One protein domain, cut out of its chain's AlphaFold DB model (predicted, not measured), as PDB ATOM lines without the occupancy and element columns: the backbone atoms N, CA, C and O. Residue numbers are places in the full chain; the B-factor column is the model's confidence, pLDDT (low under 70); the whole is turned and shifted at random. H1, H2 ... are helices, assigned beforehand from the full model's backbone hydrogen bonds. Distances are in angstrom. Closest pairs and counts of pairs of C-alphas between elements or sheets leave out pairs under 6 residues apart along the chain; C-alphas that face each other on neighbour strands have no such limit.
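What this domain is: This is residues 7 to 58 of the 71 residues of an uncharacterized protein of uncultured archaeon (UniProt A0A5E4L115). This model has little regular structure: a long rod of mostly extended chain, with helix H1 toward one end and the short H2 at the other. Residues 7 to 20 run out to the H1 end, residues 33 to 40 bridge the helices, and residues 47 to 58 fold back toward the middle. The printed part has 52 residues, 18 of them in named helices, H1 then H2, with no named strand: all helix. It is only just extended, close to loose, with a radius of gyration of the C-alphas of 15.1 A and spans of 45 by 20 by 14 A.

Where its parts are: Find C-alpha 21 at (-30.272, 29.624, -20.388); from there H1, residues 21 to 32, runs 16.0 A. H2, residues 41 to 46, ends at C-alpha 46, (-70.095, 45.857, -26.964).

How they stand to each other: H1 and H2 are apart, joined by a short link of 8 residues. In both, every O i to N i+4 pair is within hydrogen-bond range. Residues 42 to 48, of which 42 to 46 belong to H2, stand free.

The domain as a whole: The farthest C-alphas, of Glu 19 and Lys 48, are 45.5 A apart. The printed part has no cut, and no printed residue is under 70 in pLDDT.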
ATOM      1  N   ALA A   7     -59.863  31.563 -13.125       86.94
ATOM      2  CA  ALA A   7     -58.508  31.053 -13.295       86.94
ATOM      3  C   ALA A   7     -58.261  30.804 -14.789       86.94
ATOM      4  O   ALA A   7     -59.020  30.074 -15.429       86.94
ATOM      5  N   LEU A   8     -57.223  31.424 -15.343       86.44
ATOM      6  CA  LEU A   8     -56.853  31.311 -16.751       86.44
ATOM      7  C   LEU A   8     -55.372  30.949 -16.854       86.44
ATOM      8  O   LEU A   8     -54.540  31.628 -16.264       86.44
ATOM      9  N   SER A   9     -55.050  29.911 -17.629       86.00
ATOM     10  CA  SER A   9     -53.671  29.546 -17.968       86.00
ATOM     11  C   SER A   9     -53.380  29.908 -19.423       86.00
ATOM     12  O   SER A   9     -54.211  29.670 -20.303       86.00
ATOM     13  N   ARG A  10     -52.217  30.512 -19.669       85.00
ATOM     14  CA  ARG A  10     -51.694  30.823 -21.003       85.00
ATOM     15  C   ARG A  10     -50.227  30.407 -21.033       85.00
ATOM     16  O   ARG A  10     -49.487  30.773 -20.128       85.00
ATOM     17  N   ALA A  11     -49.831  29.660 -22.057       85.38
ATOM     18  CA  ALA A  11     -48.447  29.265 -22.296       85.38
ATOM     19  C   ALA A  11     -47.947  29.950 -23.568       85.38
ATOM     20  O   ALA A  11     -48.689  30.054 -24.548       85.38
ATOM     21  N   TYR A  12     -46.703  30.417 -23.542       86.06
ATOM     22  CA  TYR A  12     -46.079  31.135 -24.645       86.06
ATOM     23  C   TYR A  12     -44.698  30.549 -24.911       86.06
ATOM     24  O   TYR A  12     -43.995  30.181 -23.976       86.06
ATOM     25  N   ILE A  13     -44.308  30.520 -26.183       90.19
ATOM     26  CA  ILE A  13     -42.911  30.355 -26.574       90.19
ATOM     27  C   ILE A  13     -42.363  31.761 -26.783       90.19
ATOM     28  O   ILE A  13     -42.934  32.542 -27.546       90.19
ATOM     29  N   VAL A  14     -41.285  32.087 -26.080       90.88
ATOM     30  CA  VAL A  14     -40.645  33.400 -26.146       90.88
ATOM     31  C   VAL A  14     -39.220  33.203 -26.627       90.88
ATOM     32  O   VAL A  14     -38.442  32.495 -25.996       90.88
ATOM     33  N   THR A  15     -38.869  33.849 -27.734       93.69
ATOM     34  CA  THR A  15     -37.478  33.951 -28.176       93.69
ATOM     35  C   THR A  15     -36.856  35.168 -27.502       93.69
ATOM     36  O   THR A  15     -37.327  36.289 -27.695       93.69
ATOM     37  N   ILE A  16     -35.830  34.943 -26.684       93.44
ATOM     38  CA  ILE A  16     -35.144  35.986 -25.920       93.44
ATOM     39  C   ILE A  16     -33.637  35.894 -26.150       93.44
ATOM     40  O   ILE A  16     -33.055  34.815 -26.095       93.44
ATOM     41  N   GLU A  17     -33.005  37.038 -26.392       95.06
ATOM     42  CA  GLU A  17     -31.550  37.153 -26.394       95.06
ATOM     43  C   GLU A  17     -31.060  37.302 -24.951       95.06
ATOM     44  O   GLU A  17     -31.425  38.247 -24.247       95.06
ATOM     45  N   ALA A  18     -30.240  36.360 -24.496       96.06
ATOM     46  CA  ALA A  18     -29.645  36.372 -23.168       96.06
ATOM     47  C   ALA A  18     -28.274  35.697 -23.202       96.06
ATOM     48  O   ALA A  18     -27.949  34.951 -24.124       96.06
ATOM     49  N   GLU A  19     -27.458  35.940 -22.182       97.06
ATOM     50  CA  GLU A  19     -26.094  35.413 -22.155       97.06
ATOM     51  C   GLU A  19     -26.037  33.899 -21.906       97.06
ATOM     52  O   GLU A  19     -25.017  33.274 -22.189       97.06
ATOM     53  N   ASN A  20     -27.091  33.323 -21.323       95.69
ATOM     54  CA  ASN A  20     -27.242  31.889 -21.094       95.69
ATOM     55  C   ASN A  20     -28.699  31.525 -20.761       95.69
ATOM     56  O   ASN A  20     -29.529  32.401 -20.509       95.69
ATOM     57  N   GLU A  21     -28.972  30.219 -20.720       95.19
ATOM     58  CA  GLU A  21     -30.272  29.624 -20.388       95.19
ATOM     59  C   GLU A  21     -30.840  30.128 -19.051       95.19
ATOM     60  O   GLU A  21     -31.977  30.585 -18.997       95.19
ATOM     61  N   GLU A  22     -30.038  30.139 -17.981       95.69
ATOM     62  CA  GLU A  22     -30.484  30.573 -16.647       95.69
ATOM     63  C   GLU A  22     -30.987  32.026 -16.657       95.69
ATOM     64  O   GLU A  22     -32.031  32.351 -16.083       95.69
ATOM     65  N   LYS A  23     -30.261  32.915 -17.342       96.81
ATOM     66  CA  LYS A  23     -30.675  34.308 -17.509       96.81
ATOM     67  C   LYS A  23     -31.884  34.440 -18.425       96.81
ATOM     68  O   LYS A  23     -32.753  35.247 -18.108       96.81
ATOM     69  N   ALA A  24     -31.972  33.653 -19.500       96.12
ATOM     70  CA  ALA A  24     -33.141  33.626 -20.377       96.12
ATOM     71  C   ALA A  24     -34.416  33.294 -19.586       96.12
ATOM     72  O   ALA A  24     -35.374  34.068 -19.638       96.12
ATOM     73  N   CYS A  25     -34.390  32.224 -18.778       94.12
ATOM     74  CA  CYS A  25     -35.486  31.855 -17.877       94.12
ATOM     75  C   CYS A  25     -35.829  33.004 -16.933       94.12
ATOM     76  O   CYS A  25     -36.956  33.493 -16.919       94.12
ATOM     77  N   ARG A  26     -34.828  33.501 -16.194       93.88
ATOM     78  CA  ARG A  26     -35.032  34.554 -15.196       93.88
ATOM     79  C   ARG A  26     -35.611  35.827 -15.806       93.88
ATOM     80  O   ARG A  26     -36.424  36.488 -15.169       93.88
ATOM     81  N   TYR A  27     -35.171  36.214 -16.999       94.50
ATOM     82  CA  TYR A  27     -35.681  37.397 -17.682       94.50
ATOM     83  C   TYR A  27     -37.099  37.178 -18.203       94.50
ATOM     84  O   TYR A  27     -37.927  38.070 -18.033       94.50
ATOM     85  N   ALA A  28     -37.400  36.007 -18.768       93.00
ATOM     86  CA  ALA A  28     -38.753  35.666 -19.191       93.00
ATOM     87  C   ALA A  28     -39.724  35.704 -18.001       93.00
ATOM     88  O   ALA A  28     -40.719  36.419 -18.045       93.00
ATOM     89  N   GLU A  29     -39.387  35.037 -16.899       90.88
ATOM     90  CA  GLU A  29     -40.200  35.033 -15.681       90.88
ATOM     91  C   GLU A  29     -40.330  36.448 -15.103       90.88
ATOM     92  O   GLU A  29     -41.428  36.954 -14.882       90.88
ATOM     93  N   TYR A  30     -39.218  37.152 -14.898       88.94
ATOM     94  CA  TYR A  30     -39.258  38.439 -14.210       88.94
ATOM     95  C   TYR A  30     -39.932  39.542 -15.036       88.94
ATOM     96  O   TYR A  30     -40.733  40.311 -14.503       88.94
ATOM     97  N   PHE A  31     -39.620  39.641 -16.330       87.81
ATOM     98  CA  PHE A  31     -40.079  40.753 -17.161       87.81
ATOM     99  C   PHE A  31     -41.408  40.489 -17.879       87.81
ATOM    100  O   PHE A  31     -42.065  41.457 -18.263       87.81
ATOM    101  N   LEU A  32     -41.854  39.234 -18.022       84.50
ATOM    102  CA  LEU A  32     -43.156  38.908 -18.633       84.50
ATOM    103  C   LEU A  32     -44.267  38.621 -17.616       84.50
ATOM    104  O   LEU A  32     -45.410  38.395 -18.013       84.50
ATOM    105  N   GLY A  33     -43.979  38.702 -16.314       74.75
ATOM    106  CA  GLY A  33     -44.979  38.473 -15.267       74.75
ATOM    107  C   GLY A  33     -46.151  39.463 -15.273       74.75
ATOM    108  O   GLY A  33     -47.209  39.174 -14.718       74.75
ATOM    109  N   HIS A  34     -46.029  40.622 -15.927       76.62
ATOM    110  CA  HIS A  34     -47.125  41.584 -16.024       76.62
ATOM    111  C   HIS A  34     -47.975  41.377 -17.284       76.62
ATOM    112  O   HIS A  34     -47.597  41.741 -18.395       76.62
ATOM    113  N   CYS A  35     -49.186  40.856 -17.086       81.31
ATOM    114  CA  CYS A  35     -50.231  40.818 -18.105       81.31
ATOM    115  C   CYS A  35     -51.022  42.137 -18.134       81.31
ATOM    116  O   CYS A  35     -51.302  42.718 -17.085       81.31
ATOM    117  N   TYR A  36     -51.461  42.570 -19.319       85.94
ATOM    118  CA  TYR A  36     -52.333  43.739 -19.479       85.94
ATOM    119  C   TYR A  36     -53.688  43.372 -20.097       85.94
ATOM    120  O   TYR A  36     -53.836  42.361 -20.788       85.94
ATOM    121  N   ASP A  37     -54.694  44.208 -19.832       90.44
ATOM    122  CA  ASP A  37     -55.998  44.135 -20.488       90.44
ATOM    123  C   ASP A  37     -55.876  44.667 -21.921       90.44
ATOM    124  O   ASP A  37     -55.705  45.866 -22.133       90.44
ATOM    125  N   ALA A  38     -55.947  43.759 -22.895       92.00
ATOM    126  CA  ALA A  38     -55.853  44.087 -24.314       92.00
ATOM    127  C   ALA A  38     -57.178  44.587 -24.923       92.00
ATOM    128  O   ALA A  38     -57.191  44.941 -26.098       92.00
ATOM    129  N   SER A  39     -58.284  44.601 -24.165       94.69
ATOM    130  CA  SER A  39     -59.573  45.067 -24.681       94.69
ATOM    131  C   SER A  39     -59.646  46.590 -24.752       94.69
ATOM    132  O   SER A  39     -59.274  47.307 -23.811       94.69
ATOM    133  N   ASP A  40     -60.166  47.094 -25.867       95.88
ATOM    134  CA  ASP A  40     -60.362  48.525 -26.059       95.88
ATOM    135  C   ASP A  40     -61.714  49.003 -25.487       95.88
ATOM    136  O   ASP A  40     -62.486  48.259 -24.870       95.88
ATOM    137  N   LEU A  41     -62.011  50.299 -25.629       95.81
ATOM    138  CA  LEU A  41     -63.278  50.860 -25.146       95.81
ATOM    139  C   LEU A  41     -64.498  50.311 -25.897       95.81
ATOM    140  O   LEU A  41     -65.575  50.221 -25.303       95.81
ATOM    141  N   LYS A  42     -64.347  49.964 -27.178       96.88
ATOM    142  CA  LYS A  42     -65.425  49.422 -28.001       96.88
ATOM    143  C   LYS A  42     -65.763  48.006 -27.543       96.88
ATOM    144  O   LYS A  42     -66.938  47.742 -27.297       96.88
ATOM    145  N   ASP A  43     -64.762  47.162 -27.308       97.19
ATOM    146  CA  ASP A  43     -64.935  45.803 -26.780       97.19
ATOM    147  C   ASP A  43     -65.695  45.819 -25.448       97.19
ATOM    148  O   ASP A  43     -66.680  45.100 -25.249       97.19
ATOM    149  N   LYS A  44     -65.272  46.697 -24.530       95.88
ATOM    150  CA  LYS A  44     -65.878  46.832 -23.196       95.88
ATOM    151  C   LYS A  44     -67.347  47.241 -23.272       95.88
ATOM    152  O   LYS A  44     -68.169  46.741 -22.500       95.88
ATOM    153  N   GLN A  45     -67.694  48.130 -24.206       95.56
ATOM    154  CA  GLN A  45     -69.071  48.576 -24.431       95.56
ATOM    155  C   GLN A  45     -69.926  47.504 -25.116       95.56
ATOM    156  O   GLN A  45     -71.051  47.256 -24.676       95.56
ATOM    157  N   GLU A  46     -69.397  46.865 -26.161       97.44
ATOM    158  CA  GLU A  46     -70.095  45.857 -26.964       97.44
ATOM    159  C   GLU A  46     -70.444  44.625 -26.126       97.44
ATOM    160  O   GLU A  46     -71.608  44.223 -26.047       97.44
ATOM    161  N   TYR A  47     -69.459  44.082 -25.413       96.31
ATOM    162  CA  TYR A  47     -69.620  42.866 -24.617       96.31
ATOM    163  C   TYR A  47     -70.051  43.136 -23.169       96.31
ATOM    164  O   TYR A  47     -70.301  42.197 -22.414       96.31
ATOM    165  N   LYS A  48     -70.176  44.413 -22.776       95.06
ATOM    166  CA  LYS A  48     -70.596  44.853 -21.434       95.06
ATOM    167  C   LYS A  48     -69.786  44.172 -20.327       95.06
ATOM    168  O   LYS A  48     -70.358  43.636 -19.376       95.06
ATOM    169  N   PHE A  49     -68.462  44.194 -20.456       94.94
ATOM    170  CA  PHE A  49     -67.529  43.651 -19.469       94.94
ATOM    171  C   PHE A  49     -66.422  44.648 -19.124       94.94
ATOM    172  O   PHE A  49     -66.238  45.668 -19.784       94.94
ATOM    173  N   SER A  50     -65.685  44.345 -18.059       94.12
ATOM    174  CA  SER A  50     -64.492  45.086 -17.659       94.12
ATOM    175  C   SER A  50     -63.565  44.155 -16.888       94.12
ATOM    176  O   SER A  50     -64.012  43.536 -15.917       94.12
ATOM    177  N   ILE A  51     -62.292  44.090 -17.269       93.94
ATOM    178  CA  ILE A  51     -61.258  43.460 -16.446       93.94
ATOM    179  C   ILE A  51     -60.855  44.466 -15.366       93.94
ATOM    180  O   ILE A  51     -60.549  45.617 -15.666       93.94
ATOM    181  N   LYS A  52     -60.940  44.051 -14.101       92.19
ATOM    182  CA  LYS A  52     -60.629  44.919 -12.952       92.19
ATOM    183  C   LYS A  52     -59.193  44.761 -12.474       92.19
ATOM    184  O   LYS A  52     -58.585  45.738 -12.060       92.19
ATOM    185  N   GLU A  53     -58.695  43.537 -12.518       90.31
ATOM    186  CA  GLU A  53     -57.400  43.140 -11.991       90.31
ATOM    187  C   GLU A  53     -56.919  41.919 -12.772       90.31
ATOM    188  O   GLU A  53     -57.736  41.107 -13.225       90.31
ATOM    189  N   ILE A  54     -55.606  41.821 -12.953       89.19
ATOM    190  CA  ILE A  54     -54.943  40.649 -13.510       89.19
ATOM    191  C   ILE A  54     -53.763  40.343 -12.594       89.19
ATOM    192  O   ILE A  54     -52.838  41.146 -12.494       89.19
ATOM    193  N   GLU A  55     -53.808  39.187 -11.939       86.38
ATOM    194  CA  GLU A  55     -52.735  38.681 -11.087       86.38
ATOM    195  C   GLU A  55     -52.221  37.358 -11.682       86.38
ATOM    196  O   GLU A  55     -53.015  36.427 -11.865       86.38
ATOM    197  N   PRO A  56     -50.931  37.250 -12.042       84.25
ATOM    198  CA  PRO A  56     -50.344  35.986 -12.474       84.25
ATOM    199  C   PRO A  56     -50.227  35.029 -11.279       84.25
ATOM    200  O   PRO A  56     -49.577  35.339 -10.286       84.25
ATOM    201  N   THR A  57     -50.826  33.841 -11.372       85.56
ATOM    202  CA  THR A  57     -50.711  32.816 -10.314       85.56
ATOM    203  C   THR A  57     -49.595  31.802 -10.571       85.56
ATOM    204  O   THR A  57     -49.199  31.089  -9.655       85.56
ATOM    205  N   ILE A  58     -49.137  31.690 -11.820       84.69
ATOM    206  CA  ILE A  58     -48.042  30.823 -12.279       84.69
ATOM    207  C   ILE A  58     -47.286  31.614 -13.345       84.69
ATOM    208  O   ILE A  58     -47.928  32.206 -14.215       84.69
TER     209      ILE A  58